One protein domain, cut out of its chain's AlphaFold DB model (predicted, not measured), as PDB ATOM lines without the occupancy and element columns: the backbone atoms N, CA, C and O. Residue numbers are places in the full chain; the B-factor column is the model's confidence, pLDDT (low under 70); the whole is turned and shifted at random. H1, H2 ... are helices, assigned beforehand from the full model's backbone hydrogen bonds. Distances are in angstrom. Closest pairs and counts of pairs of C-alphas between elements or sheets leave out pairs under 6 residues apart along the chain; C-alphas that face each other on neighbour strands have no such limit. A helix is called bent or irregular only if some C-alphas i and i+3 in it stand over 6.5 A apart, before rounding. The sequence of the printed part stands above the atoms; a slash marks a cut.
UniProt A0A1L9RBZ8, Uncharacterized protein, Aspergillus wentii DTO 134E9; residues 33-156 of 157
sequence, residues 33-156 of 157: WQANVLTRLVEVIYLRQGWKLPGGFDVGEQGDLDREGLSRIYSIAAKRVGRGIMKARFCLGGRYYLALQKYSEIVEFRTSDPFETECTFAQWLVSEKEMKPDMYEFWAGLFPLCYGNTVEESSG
ATOM      1  N   TRP A  33      97.893 195.034 206.214       95.38
ATOM      2  CA  TRP A  33      97.485 195.634 204.941       95.38
ATOM      3  C   TRP A  33      98.138 196.997 204.712       95.38
ATOM      4  O   TRP A  33      98.676 197.262 203.639       95.38
ATOM      5  N   GLN A  34      98.153 197.848 205.738       95.62
ATOM      6  CA  GLN A  34      98.813 199.153 205.689       95.62
ATOM      7  C   GLN A  34     100.320 199.014 205.469       95.62
ATOM      8  O   GLN A  34     100.891 199.757 204.667       95.62
ATOM      9  N   ALA A  35     100.958 198.052 206.141       96.31
ATOM     10  CA  ALA A  35     102.367 197.752 205.941       96.31
ATOM     11  C   ALA A  35     102.634 197.359 204.483       96.31
ATOM     12  O   ALA A  35     103.516 197.947 203.865       96.31
ATOM     13  N   ASN A  36     101.823 196.467 203.910       96.19
ATOM     14  CA  ASN A  36     101.964 196.006 202.528       96.19
ATOM     15  C   ASN A  36     101.803 197.136 201.500       96.19
ATOM     16  O   ASN A  36     102.645 197.270 200.609       96.19
ATOM     17  N   VAL A  37     100.791 198.003 201.641       97.50
ATOM     18  CA  VAL A  37     100.632 199.161 200.738       97.50
ATOM     19  C   VAL A  37     101.837 200.095 200.827       97.50
ATOM     20  O   VAL A  37     102.331 200.577 199.808       97.50
ATOM     21  N   LEU A  38     102.351 200.348 202.032       97.75
ATOM     22  CA  LEU A  38     103.536 201.188 202.203       97.75
ATOM     23  C   LEU A  38     104.811 200.509 201.682       97.75
ATOM     24  O   LEU A  38     105.656 201.204 201.116       97.75
ATOM     25  N   THR A  39     104.938 199.179 201.781       97.12
ATOM     26  CA  THR A  39     106.004 198.418 201.105       97.12
ATOM     27  C   THR A  39     105.950 198.671 199.602       97.12
ATOM     28  O   THR A  39     106.938 199.122 199.021       97.12
ATOM     29  N   ARG A  40     104.774 198.483 198.986       97.00
ATOM     30  CA  ARG A  40     104.558 198.725 197.552       97.00
ATOM     31  C   ARG A  40     104.871 200.159 197.155       97.00
ATOM     32  O   ARG A  40     105.493 200.388 196.120       97.00
ATOM     33  N   LEU A  41     104.498 201.129 197.986       97.62
ATOM     34  CA  LEU A  41     104.821 202.529 197.741       97.62
ATOM     35  C   LEU A  41     106.340 202.757 197.687       97.62
ATOM     36  O   LEU A  41     106.814 203.441 196.781       97.62
ATOM     37  N   VAL A  42     107.112 202.175 198.613       97.38
ATOM     38  CA  VAL A  42     108.585 202.240 198.573       97.38
ATOM     39  C   VAL A  42     109.111 201.631 197.278       97.38
ATOM     40  O   VAL A  42     109.904 202.264 196.585       97.38
ATOM     41  N   GLU A  43     108.651 200.435 196.927       96.31
ATOM     42  CA  GLU A  43     109.093 199.706 195.735       96.31
ATOM     43  C   GLU A  43     108.831 200.489 194.451       96.31
ATOM     44  O   GLU A  43     109.743 200.686 193.651       96.31
ATOM     45  N   VAL A  44     107.616 201.014 194.285       96.69
ATOM     46  CA  VAL A  44     107.241 201.833 193.128       96.69
ATOM     47  C   VAL A  44     108.086 203.100 193.055       96.69
ATOM     48  O   VAL A  44     108.513 203.489 191.966       96.69
ATOM     49  N   ILE A  45     108.360 203.745 194.194       96.88
ATOM     50  CA  ILE A  45     109.222 204.927 194.220       96.88
ATOM     51  C   ILE A  45     110.634 204.568 193.759       96.88
ATOM     52  O   ILE A  45     111.169 205.252 192.890       96.88
ATOM     53  N   TYR A  46     111.225 203.502 194.296       96.88
ATOM     54  CA  TYR A  46     112.585 203.095 193.942       96.88
ATOM     55  C   TYR A  46     112.689 202.676 192.474       96.88
ATOM     56  O   TYR A  46     113.556 203.187 191.765       96.88
ATOM     57  N   LEU A  47     111.748 201.864 191.987       95.44
ATOM     58  CA  LEU A  47     111.675 201.449 190.585       95.44
ATOM     59  C   LEU A  47     111.579 202.653 189.640       95.44
ATOM     60  O   LEU A  47     112.366 202.770 188.704       95.44
ATOM     61  N   ARG A  48     110.664 203.599 189.899       94.94
ATOM     62  CA  ARG A  48     110.481 204.771 189.019       94.94
ATOM     63  C   ARG A  48     111.617 205.789 189.099       94.94
ATOM     64  O   ARG A  48     111.774 206.579 188.173       94.94
ATOM     65  N   GLN A  49     112.386 205.806 190.186       94.38
ATOM     66  CA  GLN A  49     113.586 206.640 190.299       94.38
ATOM     67  C   GLN A  49     114.851 205.951 189.761       94.38
ATOM     68  O   GLN A  49     115.901 206.590 189.708       94.38
ATOM     69  N   GLY A  50     114.777 204.668 189.383       93.62
ATOM     70  CA  GLY A  50     115.953 203.873 189.021       93.62
ATOM     71  C   GLY A  50     116.919 203.692 190.195       93.62
ATOM     72  O   GLY A  50     118.134 203.663 190.011       93.62
ATOM     73  N   TRP A  51     116.396 203.664 191.422       95.44
ATOM     74  CA  TRP A  51     117.192 203.514 192.633       95.44
ATOM     75  C   TRP A  51     117.279 202.056 193.055       95.44
ATOM     76  O   TRP A  51     116.288 201.331 193.040       95.44
ATOM     77  N   LYS A  52     118.452 201.676 193.557       94.50
ATOM     78  CA  LYS A  52     118.656 200.425 194.287       94.50
ATOM     79  C   LYS A  52     118.279 200.594 195.751       94.50
ATOM     80  O   LYS A  52     118.529 201.650 196.348       94.50
ATOM     81  N   LEU A  53     117.700 199.553 196.333       94.25
ATOM     82  CA  LEU A  53     117.417 199.508 197.761       94.25
ATOM     83  C   LEU A  53     118.720 199.520 198.578       94.25
ATOM     84  O   LEU A  53     119.797 199.207 198.059       94.25
ATOM     85  N   PRO A  54     118.657 199.908 199.867       92.38
ATOM     86  CA  PRO A  54     119.798 199.803 200.773       92.38
ATOM     87  C   PRO A  54     120.443 198.414 200.707       92.38
ATOM     88  O   PRO A  54     119.748 197.413 200.821       92.38
ATOM     89  N   GLY A  55     121.764 198.366 200.512       86.81
ATOM     90  CA  GLY A  55     122.499 197.123 200.239       86.81
ATOM     91  C   GLY A  55     122.757 196.847 198.753       86.81
ATOM     92  O   GLY A  55     123.473 195.910 198.436       86.81
ATOM     93  N   GLY A  56     122.250 197.687 197.843       87.75
ATOM     94  CA  GLY A  56     122.498 197.562 196.401       87.75
ATOM     95  C   GLY A  56     121.537 196.617 195.674       87.75
ATOM     96  O   GLY A  56     121.692 196.419 194.469       87.75
ATOM     97  N   PHE A  57     120.541 196.087 196.385       86.31
ATOM     98  CA  PHE A  57     119.539 195.178 195.842       86.31
ATOM     99  C   PHE A  57     118.584 195.883 194.880       86.31
ATOM    100  O   PHE A  57     118.139 197.009 195.144       86.31
ATOM    101  N   ASP A  58     118.231 195.197 193.799       88.62
ATOM    102  CA  ASP A  58     117.080 195.569 192.991       88.62
ATOM    103  C   ASP A  58     115.785 195.106 193.685       88.62
ATOM    104  O   ASP A  58     115.777 194.224 194.550       88.62
ATOM    105  N   VAL A  59     114.675 195.777 193.377       87.19
ATOM    106  CA  VAL A  59     113.370 195.435 193.957       87.19
ATOM    107  C   VAL A  59     112.949 194.052 193.453       87.19
ATOM    108  O   VAL A  59     112.823 193.860 192.248       87.19
ATOM    109  N   GLY A  60     112.704 193.114 194.368       81.12
ATOM    110  CA  GLY A  60     112.337 191.722 194.079       81.12
ATOM    111  C   GLY A  60     113.493 190.722 194.208       81.12
ATOM    112  O   GLY A  60     113.242 189.525 194.297       81.12
ATOM    113  N   GLU A  61     114.748 191.181 194.276       81.31
ATOM    114  CA  GLU A  61     115.938 190.315 194.357       81.31
ATOM    115  C   GLU A  61     116.414 190.043 195.795       81.31
ATOM    116  O   GLU A  61     117.500 189.520 196.024       81.31
ATOM    117  N   GLN A  62     115.618 190.392 196.804       77.88
ATOM    118  CA  GLN A  62     116.021 190.326 198.213       77.88
ATOM    119  C   GLN A  62     115.715 188.965 198.877       77.88
ATOM    120  O   GLN A  62     115.653 188.882 200.103       77.88
ATOM    121  N   GLY A  63     115.494 187.910 198.084       67.12
ATOM    122  CA  GLY A  63     114.961 186.614 198.531       67.12
ATOM    123  C   GLY A  63     115.833 185.835 199.523       67.12
ATOM    124  O   GLY A  63     115.302 185.023 200.275       67.12
ATOM    125  N   ASP A  64     117.137 186.117 199.574       74.44
ATOM    126  CA  ASP A  64     118.080 185.443 200.481       74.44
ATOM    127  C   ASP A  64     118.120 186.058 201.891       74.44
ATOM    128  O   ASP A  64     118.773 185.526 202.791       74.44
ATOM    129  N   LEU A  65     117.453 187.198 202.104       81.44
ATOM    130  CA  LEU A  65     117.440 187.880 203.393       81.44
ATOM    131  C   LEU A  65     116.331 187.354 204.301       81.44
ATOM    132  O   LEU A  65     115.195 187.129 203.882       81.44
ATOM    133  N   ASP A  66     116.648 187.248 205.589       87.25
ATOM    134  CA  ASP A  66     115.646 186.966 206.606       87.25
ATOM    135  C   ASP A  66     114.646 188.131 206.771       87.25
ATOM    136  O   ASP A  66     114.817 189.256 206.280       87.25
ATOM    137  N   ARG A  67     113.539 187.852 207.471       85.81
ATOM    138  CA  ARG A  67     112.446 188.820 207.664       85.81
ATOM    139  C   ARG A  67     112.941 190.121 208.300       85.81
ATOM    140  O   ARG A  67     112.465 191.190 207.906       85.81
ATOM    141  N   GLU A  68     113.864 190.036 209.256       89.12
ATOM    142  CA  GLU A  68     114.417 191.181 209.983       89.12
ATOM    143  C   GLU A  68     115.322 192.041 209.089       89.12
ATOM    144  O   GLU A  68     115.157 193.264 209.033       89.12
ATOM    145  N   GLY A  69     116.209 191.416 208.312       90.81
ATOM    146  CA  GLY A  69     117.061 192.081 207.331       90.81
ATOM    147  C   GLY A  69     116.241 192.841 206.293       90.81
ATOM    148  O   GLY A  69     116.475 194.030 206.054       90.81
ATOM    149  N   LEU A  70     115.198 192.207 205.756       91.06
ATOM    150  CA  LEU A  70     114.247 192.863 204.862       91.06
ATOM    151  C   LEU A  70     113.514 194.028 205.549       91.06
ATOM    152  O   LEU A  70     113.422 195.114 204.973       91.06
ATOM    153  N   SER A  71     113.040 193.856 206.794       92.75
ATOM    154  CA  SER A  71     112.390 194.937 207.557       92.75
ATOM    155  C   SER A  71     113.301 196.155 207.688       92.75
ATOM    156  O   SER A  71     112.867 197.300 207.520       92.75
ATOM    157  N   ARG A  72     114.588 195.915 207.953       94.31
ATOM    158  CA  ARG A  72     115.601 196.960 208.081       94.31
ATOM    159  C   ARG A  72     115.837 197.686 206.760       94.31
ATOM    160  O   ARG A  72     115.852 198.918 206.752       94.31
ATOM    161  N   ILE A  73     115.977 196.957 205.652       95.00
ATOM    162  CA  ILE A  73     116.160 197.544 204.315       95.00
ATOM    163  C   ILE A  73     114.981 198.446 203.963       95.00
ATOM    164  O   ILE A  73     115.188 199.617 203.640       95.00
ATOM    165  N   TYR A  74     113.753 197.945 204.089       96.00
ATOM    166  CA  TYR A  74     112.554 198.715 203.770       96.00
ATOM    167  C   TYR A  74     112.365 199.925 204.696       96.00
ATOM    168  O   TYR A  74     111.975 200.997 204.231       96.00
ATOM    169  N   SER A  75     112.724 199.808 205.977       96.69
ATOM    170  CA  SER A  75     112.702 200.938 206.918       96.69
ATOM    171  C   SER A  75     113.664 202.053 206.516       96.69
ATOM    172  O   SER A  75     113.295 203.229 206.499       96.69
ATOM    173  N   ILE A  76     114.909 201.697 206.182       96.75
ATOM    174  CA  ILE A  76     115.916 202.662 205.724       96.75
ATOM    175  C   ILE A  76     115.471 203.274 204.392       96.75
ATOM    176  O   ILE A  76     115.571 204.488 204.198       96.75
ATOM    177  N   ALA A  77     114.938 202.445 203.492       97.12
ATOM    178  CA  ALA A  77     114.488 202.874 202.181       97.12
ATOM    179  C   ALA A  77     113.370 203.918 202.271       97.12
ATOM    180  O   ALA A  77     113.463 204.958 201.615       97.12
ATOM    181  N   ALA A  78     112.367 203.680 203.121       97.38
ATOM    182  CA  ALA A  78     111.255 204.595 203.360       97.38
ATOM    183  C   ALA A  78     111.714 205.935 203.954       97.38
ATOM    184  O   ALA A  78     111.302 206.994 203.479       97.38
ATOM    185  N   LYS A  79     112.634 205.916 204.928       96.06
ATOM    186  CA  LYS A  79     113.202 207.142 205.521       96.06
ATOM    187  C   LYS A  79     113.989 207.982 204.512       96.06
ATOM    188  O   LYS A  79     114.003 209.205 204.615       96.06
ATOM    189  N   ARG A  80     114.608 207.346 203.511       95.88
ATOM    190  CA  ARG A  80     115.333 208.037 202.431       95.88
ATOM    191  C   ARG A  80     114.402 208.754 201.445       95.88
ATOM    192  O   ARG A  80     114.842 209.681 200.765       95.88
ATOM    193  N   VAL A  81     113.131 208.359 201.352       95.81
ATOM    194  CA  VAL A  81     112.167 209.019 200.463       95.81
ATOM    195  C   VAL A  81     111.855 210.421 200.987       95.81
ATOM    196  O   VAL A  81     111.189 210.606 202.004       95.81
ATOM    197  N   GLY A  82     112.320 211.437 200.261       94.00
ATOM    198  CA  GLY A  82     112.086 212.834 200.613       94.00
ATOM    199  C   GLY A  82     110.678 213.323 200.259       94.00
ATOM    200  O   GLY A  82     110.125 212.985 199.210       94.00
ATOM    201  N   ARG A  83     110.132 214.234 201.079       94.88
ATOM    202  CA  ARG A  83     108.833 214.895 200.839       94.88
ATOM    203  C   ARG A  83     108.744 215.561 199.459       94.88
ATOM    204  O   ARG A  83     107.699 215.512 198.816       94.88
ATOM    205  N   GLY A  84     109.840 216.177 199.005       94.06
ATOM    206  CA  GLY A  84     109.914 216.821 197.692       94.06
ATOM    207  C   GLY A  84     109.711 215.838 196.539       94.06
ATOM    208  O   GLY A  84     108.981 216.144 195.601       94.06
ATOM    209  N   ILE A  85     110.275 214.630 196.650       93.25
ATOM    210  CA  ILE A  85     110.132 213.570 195.643       93.25
ATOM    211  C   ILE A  85     108.682 213.093 195.586       93.25
ATOM    212  O   ILE A  85     108.107 213.044 194.503       93.25
ATOM    213  N   MET A  86     108.066 212.824 196.740       93.75
ATOM    214  CA  MET A  86     106.665 212.392 196.805       93.75
ATOM    215  C   MET A  86     105.719 213.395 196.143       93.75
ATOM    216  O   MET A  86     104.885 213.008 195.325       93.75
ATOM    217  N   LYS A  87     105.895 214.690 196.429       94.31
ATOM    218  CA  LYS A  87     105.056 215.738 195.840       94.31
ATOM    219  C   LYS A  87     105.323 215.918 194.344       94.31
ATOM    220  O   LYS A  87     104.377 215.944 193.567       94.31
ATOM    221  N   ALA A  88     106.586 216.057 193.939       93.56
ATOM    222  CA  ALA A  88     106.938 216.447 192.572       93.56
ATOM    223  C   ALA A  88     106.841 215.303 191.552       93.56
ATOM    224  O   ALA A  88     106.603 215.562 190.378       93.56
ATOM    225  N   ARG A  89     107.062 214.051 191.971       92.88
ATOM    226  CA  ARG A  89     107.145 212.892 191.062       92.88
ATOM    227  C   ARG A  89     105.942 211.958 191.147       92.88
ATOM    228  O   ARG A  89     105.685 211.236 190.191       92.88
ATOM    229  N   PHE A  90     105.227 211.971 192.270       93.06
ATOM    230  CA  PHE A  90     104.114 211.054 192.529       93.06
ATOM    231  C   PHE A  90     102.811 211.781 192.874       93.06
ATOM    232  O   PHE A  90     101.811 211.128 193.148       93.06
ATOM    233  N   CYS A  91     102.808 213.121 192.875       94.00
ATOM    234  CA  CYS A  91     101.654 213.948 193.244       94.00
ATOM    235  C   CYS A  91     101.070 213.609 194.631       94.00
ATOM    236  O   CYS A  91      99.903 213.877 194.910       94.00
ATOM    237  N   LEU A  92     101.888 213.050 195.527       94.44
ATOM    238  CA  LEU A  92     101.463 212.653 196.863       94.44
ATOM    239  C   LEU A  92     101.651 213.811 197.850       94.44
ATOM    240  O   LEU A  92     102.744 214.358 198.020       94.44
ATOM    241  N   GLY A  93     100.558 214.181 198.519       92.69
ATOM    242  CA  GLY A  93     100.533 215.210 199.555       92.69
ATOM    243  C   GLY A  93     101.297 214.847 200.837       92.69
ATOM    244  O   GLY A  93     101.783 213.734 201.030       92.69
ATOM    245  N   GLY A  94     101.364 215.806 201.769       95.19
ATOM    246  CA  GLY A  94     102.129 215.665 203.017       95.19
ATOM    247  C   GLY A  94     101.679 214.509 203.919       95.19
ATOM    248  O   GLY A  94     102.521 213.915 204.583       95.19
ATOM    249  N   ARG A  95     100.387 214.150 203.901       95.81
ATOM    250  CA  ARG A  95      99.842 213.034 204.695       95.81
ATOM    251  C   ARG A  95     100.472 211.684 204.332       95.81
ATOM    252  O   ARG A  95     100.811 210.916 205.224       95.81
ATOM    253  N   TYR A  96     100.719 211.437 203.044       96.81
ATOM    254  CA  TYR A  96     101.366 210.207 202.577       96.81
ATOM    255  C   TYR A  96     102.839 210.153 202.967       96.81
ATOM    256  O   TYR A  96     103.333 209.104 203.363       96.81
ATOM    257  N   TYR A  97     103.528 211.297 202.910       96.69
ATOM    258  CA  TYR A  97     104.900 211.396 203.402       96.69
ATOM    259  C   TYR A  97     104.990 211.054 204.888       96.69
ATOM    260  O   TYR A  97     105.828 210.246 205.272       96.69
ATOM    261  N   LEU A  98     104.101 211.608 205.716       96.62
ATOM    262  CA  LEU A  98     104.082 211.303 207.147       96.62
ATOM    263  C   LEU A  98     103.798 209.822 207.423       96.62
ATOM    264  O   LEU A  98     104.473 209.234 208.263       96.62
ATOM    265  N   ALA A  99     102.855 209.209 206.701       96.94
ATOM    266  CA  ALA A  99     102.595 207.775 206.820       96.94
ATOM    267  C   ALA A  99     103.829 206.940 206.450       96.94
ATOM    268  O   ALA A  99     104.202 206.031 207.185       96.94
ATOM    269  N   LEU A 100     104.523 207.305 205.368       97.06
ATOM    270  CA  LEU A 100     105.750 206.631 204.955       97.06
ATOM    271  C   LEU A 100     106.884 206.788 205.984       97.06
ATOM    272  O   LEU A 100     107.644 205.851 206.199       97.06
ATOM    273  N   GLN A 101     106.988 207.935 206.666       96.25
ATOM    274  CA  GLN A 101     107.974 208.122 207.742       96.25
ATOM    275  C   GLN A 101     107.684 207.264 208.982       96.25
ATOM    276  O   GLN A 101     108.621 206.881 209.680       96.25
ATOM    277  N   LYS A 102     106.413 206.931 209.236       96.19
ATOM    278  CA  LYS A 102     105.998 206.028 210.323       96.19
ATOM    279  C   LYS A 102     106.050 204.553 209.944       96.19
ATOM    280  O   LYS A 102     105.873 203.696 210.796       96.19
ATOM    281  N   TYR A 103     106.329 204.233 208.683       97.38
ATOM    282  CA  TYR A 103     106.311 202.859 208.193       97.38
ATOM    283  C   TYR A 103     107.228 201.907 208.981       97.38
ATOM    284  O   TYR A 103     106.891 200.740 209.152       97.38
ATOM    285  N   SER A 104     108.345 202.396 209.535       95.19
ATOM    286  CA  SER A 104     109.220 201.571 210.381       95.19
ATOM    287  C   SER A 104     108.542 201.027 211.644       95.19
ATOM    288  O   SER A 104     109.052 200.073 212.214       95.19
ATOM    289  N   GLU A 105     107.422 201.613 212.082       95.25
ATOM    290  CA  GLU A 105     106.623 201.122 213.216       95.25
ATOM    291  C   GLU A 105     105.817 199.864 212.861       95.25
ATOM    292  O   GLU A 105     105.429 199.123 213.756       95.25
ATOM    293  N   ILE A 106     105.547 199.627 211.570       95.06
ATOM    294  CA  ILE A 106     104.655 198.547 211.121       95.06
ATOM    295  C   ILE A 106     105.277 197.609 210.076       95.06
ATOM    296  O   ILE A 106     104.656 196.630 209.673       95.06
ATOM    297  N   VAL A 107     106.503 197.885 209.625       95.25
ATOM    298  CA  VAL A 107     107.198 197.135 208.562       95.25
ATOM    299  C   VAL A 107     107.294 195.632 208.834       95.25
ATOM    300  O   VAL A 107     107.299 194.834 207.896       95.25
ATOM    301  N   GLU A 108     107.378 195.227 210.100       92.50
ATOM    302  CA  GLU A 108     107.524 193.828 210.508       92.50
ATOM    303  C   GLU A 108     106.263 192.993 210.261       92.50
ATOM    304  O   GLU A 108     106.369 191.780 210.074       92.50
ATOM    305  N   PHE A 109     105.096 193.643 210.177       92.50
ATOM    306  CA  PHE A 109     103.796 193.008 209.946       92.50
ATOM    307  C   PHE A 109     103.503 192.730 208.473       92.50
ATOM    308  O   PHE A 109     102.471 192.130 208.175       92.50
ATOM    309  N   ARG A 110     104.382 193.152 207.553       91.88
ATOM    310  CA  ARG A 110     104.207 192.891 206.119       91.88
ATOM    311  C   ARG A 110     104.179 191.388 205.818       91.88
ATOM    312  O   ARG A 110     104.820 190.576 206.507       91.88
ATOM    313  N   THR A 111     103.479 191.026 204.753       89.81
ATOM    314  CA  THR A 111     103.570 189.695 204.141       89.81
ATOM    315  C   THR A 111     104.840 189.589 203.295       89.81
ATOM    316  O   THR A 111     105.510 190.584 203.013       89.81
ATOM    317  N   SER A 112     105.211 188.364 202.920       86.06
ATOM    318  CA  SER A 112     106.337 188.150 202.002       86.06
ATOM    319  C   SER A 112     106.023 188.673 200.600       86.06
ATOM    320  O   SER A 112     106.907 189.215 199.946       86.06
ATOM    321  N   ASP A 113     104.763 188.549 200.176       87.12
ATOM    322  CA  ASP A 113     104.240 189.145 198.952       87.12
ATOM    323  C   ASP A 113     103.188 190.219 199.292       87.12
ATOM    324  O   ASP A 113     102.091 189.882 199.751       87.12
ATOM    325  N   PRO A 114     103.483 191.516 199.085       86.00
ATOM    326  CA  PRO A 114     102.535 192.595 199.355       86.00
ATOM    327  C   PRO A 114     101.277 192.602 198.463       86.00
ATOM    328  O   PRO A 114     100.329 193.328 198.782       86.00
ATOM    329  N   PHE A 115     101.251 191.844 197.357       89.81
ATOM    330  CA  PHE A 115     100.065 191.693 196.502       89.81
ATOM    331  C   PHE A 115      99.021 190.746 197.100       89.81
ATOM    332  O   PHE A 115      97.834 190.894 196.820       89.81
ATOM    333  N   GLU A 116      99.429 189.835 197.990       88.94
ATOM    334  CA  GLU A 116      98.548 188.834 198.608       88.94
ATOM    335  C   GLU A 116      97.329 189.466 199.300       88.94
ATOM    336  O   GLU A 116      96.238 188.899 199.320       88.94
ATOM    337  N   THR A 117      97.492 190.676 199.842       90.62
ATOM    338  CA  THR A 117      96.441 191.356 200.605       90.62
ATOM    339  C   THR A 117      95.677 192.422 199.823       90.62
ATOM    340  O   THR A 117      94.800 193.061 200.408       90.62
ATOM    341  N   GLU A 118      95.997 192.648 198.543       93.75
ATOM    342  CA  GLU A 118      95.402 193.714 197.720       93.75
ATOM    343  C   GLU A 118      93.870 193.631 197.727       93.75
ATOM    344  O   GLU A 118      93.198 194.546 198.210       93.75
ATOM    345  N   CYS A 119      93.316 192.506 197.264       93.19
ATOM    346  CA  CYS A 119      91.871 192.338 197.112       93.19
ATOM    347  C   CYS A 119      91.139 192.404 198.458       93.19
ATOM    348  O   CYS A 119      90.100 193.052 198.577       93.19
ATOM    349  N   THR A 120      91.691 191.779 199.504       91.69
ATOM    350  CA  THR A 120      91.074 191.795 200.840       91.69
ATOM    351  C   THR A 120      91.071 193.191 201.452       91.69
ATOM    352  O   THR A 120      90.083 193.587 202.073       91.69
ATOM    353  N   PHE A 121      92.142 193.966 201.246       94.31
ATOM    354  CA  PHE A 121      92.196 195.333 201.743       94.31
ATOM    355  C   PHE A 121      91.242 196.240 200.965       94.31
ATOM    356  O   PHE A 121      90.524 197.032 201.573       94.31
ATOM    357  N   ALA A 122      91.166 196.071 199.642       95.31
ATOM    358  CA  ALA A 122      90.222 196.784 198.791       95.31
ATOM    359  C   ALA A 122      88.768 196.548 199.232       95.31
ATOM    360  O   ALA A 122      88.030 197.498 199.493       95.31
ATOM    361  N   GLN A 123      88.377 195.282 199.411       93.06
ATOM    362  CA  GLN A 123      87.047 194.905 199.900       93.06
ATOM    363  C   GLN A 123      86.737 195.529 201.260       93.06
ATOM    364  O   GLN A 123      85.633 196.033 201.486       93.06
ATOM    365  N   TRP A 124      87.713 195.527 202.171       92.38
ATOM    366  CA  TRP A 124      87.541 196.145 203.475       92.38
ATOM    367  C   TRP A 124      87.360 197.663 203.380       92.38
ATOM    368  O   TRP A 124      86.437 198.194 204.001       92.38
ATOM    369  N   LEU A 125      88.175 198.351 202.572       94.06
ATOM    370  CA  LEU A 125      88.056 199.792 202.343       94.06
ATOM    371  C   LEU A 125      86.670 200.146 201.806       94.06
ATOM    372  O   LEU A 125      86.016 201.013 202.380       94.06
ATOM    373  N   VAL A 126      86.175 199.437 200.785       93.75
ATOM    374  CA  VAL A 126      84.809 199.635 200.265       93.75
ATOM    375  C   VAL A 126      83.767 199.433 201.366       93.75
ATOM    376  O   VAL A 126      82.858 200.247 201.513       93.75
ATOM    377  N   SER A 127      83.917 198.392 202.192       90.62
ATOM    378  CA  SER A 127      82.964 198.096 203.270       90.62
ATOM    379  C   SER A 127      82.928 199.148 204.387       90.62
ATOM    380  O   SER A 127      81.911 199.285 205.068       90.62
ATOM    381  N   GLU A 128      84.021 199.887 204.579       89.75
ATOM    382  CA  GLU A 128      84.163 200.915 205.615       89.75
ATOM    383  C   GLU A 128      84.111 202.342 205.039       89.75
ATOM    384  O   GLU A 128      84.230 203.299 205.800       89.75
ATOM    385  N   LYS A 129      83.874 202.506 203.729       92.06
ATOM    386  CA  LYS A 129      83.849 203.799 203.021       92.06
ATOM    387  C   LYS A 129      82.920 204.824 203.673       92.06
ATOM    388  O   LYS A 129      83.324 205.958 203.900       92.06
ATOM    389  N   GLU A 130      81.711 204.400 204.036       91.75
ATOM    390  CA  GLU A 130      80.708 205.264 204.674       91.75
ATOM    391  C   GLU A 130      81.021 205.552 206.152       91.75
ATOM    392  O   GLU A 130      80.700 206.615 206.672       91.75
ATOM    393  N   MET A 131      81.655 204.603 206.848       90.88
ATOM    394  CA  MET A 131      81.939 204.713 208.286       90.88
ATOM    395  C   MET A 131      83.246 205.459 208.572       90.88
ATOM    396  O   MET A 131      83.392 206.078 209.626       90.88
ATOM    397  N   LYS A 132      84.217 205.370 207.660       91.56
ATOM    398  CA  LYS A 132      85.571 205.921 207.783       91.56
ATOM    399  C   LYS A 132      86.021 206.544 206.448       91.56
ATOM    400  O   LYS A 132      86.994 206.068 205.850       91.56
ATOM    401  N   PRO A 133      85.356 207.620 205.985       94.50
ATOM    402  CA  PRO A 133      85.614 208.213 204.673       94.50
ATOM    403  C   PRO A 133      87.048 208.734 204.518       94.50
ATOM    404  O   PRO A 133      87.665 208.507 203.481       94.50
ATOM    405  N   ASP A 134      87.634 209.332 205.560       94.75
ATOM    406  CA  ASP A 134      89.012 209.853 205.506       94.75
ATOM    407  C   ASP A 134      90.052 208.747 205.285       94.75
ATOM    408  O   ASP A 134      91.038 208.913 204.566       94.75
ATOM    409  N   MET A 135      89.832 207.592 205.915       94.00
ATOM    410  CA  MET A 135      90.698 206.428 205.780       94.00
ATOM    411  C   MET A 135      90.544 205.805 204.393       94.00
ATOM    412  O   MET A 135      91.547 205.428 203.789       94.00
ATOM    413  N   TYR A 136      89.309 205.731 203.887       95.75
ATOM    414  CA  TYR A 136      89.053 205.322 202.513       95.75
ATOM    415  C   TYR A 136      89.796 206.221 201.530       95.75
ATOM    416  O   TYR A 136      90.610 205.731 200.760       95.75
ATOM    417  N   GLU A 137      89.575 207.535 201.596       96.25
ATOM    418  CA  GLU A 137      90.176 208.504 200.679       96.25
ATOM    419  C   GLU A 137      91.709 208.458 200.723       96.25
ATOM    420  O   GLU A 137      92.377 208.534 199.689       96.25
ATOM    421  N   PHE A 138      92.280 208.300 201.921       97.25
ATOM    422  CA  PHE A 138      93.717 208.148 202.087       97.25
ATOM    423  C   PHE A 138      94.234 206.889 201.384       97.25
ATOM    424  O   PHE A 138      95.073 206.986 200.493       97.25
ATOM    425  N   TRP A 139      93.757 205.701 201.762       97.31
ATOM    426  CA  TRP A 139      94.332 204.463 201.233       97.31
ATOM    427  C   TRP A 139      93.961 204.246 199.770       97.31
ATOM    428  O   TRP A 139      94.843 203.899 198.988       97.31
ATOM    429  N   ALA A 140      92.727 204.555 199.364       96.19
ATOM    430  CA  ALA A 140      92.289 204.454 197.974       96.19
ATOM    431  C   ALA A 140      93.125 205.325 197.030       96.19
ATOM    432  O   ALA A 140      93.427 204.910 195.914       96.19
ATOM    433  N   GLY A 141      93.593 206.489 197.494       96.44
ATOM    434  CA  GLY A 141      94.498 207.340 196.720       96.44
ATOM    435  C   GLY A 141      95.857 206.702 196.398       96.44
ATOM    436  O   GLY A 141      96.532 207.156 195.475       96.44
ATOM    437  N   LEU A 142      96.275 205.659 197.127       97.19
ATOM    438  CA  LEU A 142      97.527 204.934 196.877       97.19
ATOM    439  C   LEU A 142      97.357 203.718 195.960       97.19
ATOM    440  O   LEU A 142      98.350 203.280 195.377       97.19
ATOM    441  N   PHE A 143      96.142 203.188 195.808       96.94
ATOM    442  CA  PHE A 143      95.883 201.937 195.083       96.94
ATOM    443  C   PHE A 143      96.356 201.970 193.623       96.94
ATOM    444  O   PHE A 143      97.210 201.149 193.274       96.94
ATOM    445  N   PRO A 144      95.965 202.970 192.804       96.69
ATOM    446  CA  PRO A 144      96.398 203.025 191.406       96.69
ATOM    447  C   PRO A 144      97.919 203.107 191.255       96.69
ATOM    448  O   PRO A 144      98.491 202.611 190.289       96.69
ATOM    449  N   LEU A 145      98.598 203.729 192.223       95.94
ATOM    450  CA  LEU A 145     100.050 203.844 192.207       95.94
ATOM    451  C   LEU A 145     100.742 202.535 192.615       95.94
ATOM    452  O   LEU A 145     101.759 202.188 192.018       95.94
ATOM    453  N   CYS A 146     100.227 201.851 193.638       96.38
ATOM    454  CA  CYS A 146     100.881 200.703 194.274       96.38
ATOM    455  C   CYS A 146     100.569 199.367 193.586       96.38
ATOM    456  O   CYS A 146     101.449 198.501 193.503       96.38
ATOM    457  N   TYR A 147      99.340 199.232 193.087       95.56
ATOM    458  CA  TYR A 147      98.777 197.995 192.543       95.56
ATOM    459  C   TYR A 147      98.391 198.106 191.063       95.56
ATOM    460  O   TYR A 147      98.238 197.094 190.393       95.56
ATOM    461  N   GLY A 148      98.279 199.323 190.522       94.75
ATOM    462  CA  GLY A 148      97.869 199.548 189.130       94.75
ATOM    463  C   GLY A 148      96.355 199.511 188.905       94.75
ATOM    464  O   GLY A 148      95.910 199.889 187.827       94.75
ATOM    465  N   ASN A 149      95.588 199.145 189.932       94.88
ATOM    466  CA  ASN A 149      94.129 199.110 189.953       94.88
ATOM    467  C   ASN A 149      93.584 200.126 190.966       94.88
ATOM    468  O   ASN A 149      94.268 200.511 191.919       94.88
ATOM    469  N   THR A 150      92.345 200.560 190.776       96.62
ATOM    470  CA  THR A 150      91.555 201.277 191.784       96.62
ATOM    471  C   THR A 150      91.075 200.329 192.885       96.62
ATOM    472  O   THR A 150      91.090 199.109 192.733       96.62
ATOM    473  N   VAL A 151      90.631 200.885 194.018       95.25
ATOM    474  CA  VAL A 151      90.047 200.077 195.102       95.25
ATOM    475  C   VAL A 151      88.811 199.330 194.611       95.25
ATOM    476  O   VAL A 151      88.630 198.165 194.948       95.25
ATOM    477  N   GLU A 152      87.981 199.983 193.806       94.56
ATOM    478  CA  GLU A 152      86.781 199.409 193.213       94.56
ATOM    479  C   GLU A 152      87.135 198.176 192.360       94.56
ATOM    480  O   GLU A 152      86.679 197.072 192.673       94.56
ATOM    481  N   GLU A 153      88.076 198.315 191.420       95.19
ATOM    482  CA  GLU A 153      88.548 197.212 190.567       95.19
ATOM    483  C   GLU A 153      89.140 196.047 191.380       95.19
ATOM    484  O   GLU A 153      88.744 194.895 191.189       95.19
ATOM    485  N   SER A 154      90.040 196.323 192.333       92.62
ATOM    486  CA  SER A 154      90.662 195.285 193.174       92.62
ATOM    487  C   SER A 154      89.665 194.601 194.115       92.62
ATOM    488  O   SER A 154      89.871 193.463 194.538       92.62
ATOM    489  N   SER A 155      88.581 195.287 194.483       89.81
ATOM    490  CA  SER A 155      87.555 194.732 195.369       89.81
ATOM    491  C   SER A 155      86.584 193.782 194.657       89.81
ATOM    492  O   SER A 155      85.900 193.006 195.333       89.81
ATOM    493  N   GLY A 156      86.570 193.798 193.319       82.44
ATOM    494  CA  GLY A 156      85.630 193.050 192.484       82.44
ATOM    495  C   GLY A 156      84.262 193.726 192.334       82.44
ATOM    496  O   GLY A 156      83.280 193.019 192.094       82.44
TER     497      GLY A 156
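This is residues 33 to 156 of the 157 residues of an uncharacterized protein of Aspergillus wentii DTO 134E9 (UniProt A0A1L9RBZ8). Two groups of helices stand next to each other along the longest axis, with H1 near the middle of the whole. On one side are H2, packed on H1 at a steep tilt, H4, running beside part of H2 the opposite way, and H3 at the first residues of H4; on the other side H5 and H6 form a helical hairpin with the short H8 packed on H5, and the short H7 packs on H1 between the groups. The printed part has 124 residues with eight named helices, H1 to H8 in chain order, and no named strand; the class is all helix. It is compact, with a radius of gyration of the C-alphas of 14.1 A and spans of 42 by 30 by 24 A.

Begin with H1, residues 33 to 49. Its residues 39 to 42 touch residues 74 to 78 of H2, residues 67 to 80, at a steep tilt of 59 degrees, the same way; the closest C-alphas, of Val 42 and Ala 78, are 6.0 A apart. Look next at H3, residues 83 to 90, which touches residues 94 to 97 of H4, residues 94 to 105, with the C-alphas of Arg 83 and Tyr 97 closest at 5.9 A. H4 touches H2 at a shallow tilt of 28 degrees, opposite ways, closest at the C-alphas of Ser 75 and Ser 104, 5.0 A. H4 and H1 only just touch, with 3 pairs of C-alphas within 8 A, the closest those of Leu 38 and Leu 100 at 6.5 A. Further on, H5, residues 118 to 128, and H6, residues 133 to 140, form a hairpin at a shallow tilt of 15 degrees, with the C-alphas of Leu 125 and Tyr 136 closest at 5.6 A. H7, residues 143 to 146, touches H1, closest at the C-alphas of Arg 40 and Cys 146, 5.3 A. H8, residues 151 to 155, touches H5, closest at the C-alphas of Gln 123 and Ser 155, 4.6 A. H2 is apart from H5, H6, H7 and H8. Every backbone O i to N i+4 pair is within hydrogen-bond range in H1, H2, H3, H5, H6 and H8; in H4 it is 6 of 8, and H7 is too short for such a pair.

Find C-alpha 33 at (97.485, 195.634, 204.941); from there H1 runs 24.4 A to C-alpha 49 at (113.586, 206.640, 190.299). H2 is 20.1 A long, H4 18.3 A and H5 15.5 A. H4 is irregular: C-alphas 101 and 104 are 7.2 A apart. H8 ends at C-alpha 155, (87.555, 194.732, 195.369).

The two C-alphas farthest apart, of Gly 56 and Glu 130, are 43.3 A apart. The printed part has no cut. The links H1 to H2, residues 50 to 66, and H4 to H5, residues 106 to 117, are long; the others are tight. The mean pLDDT of the printed part is 93.1, and residue 63 alone is under 70.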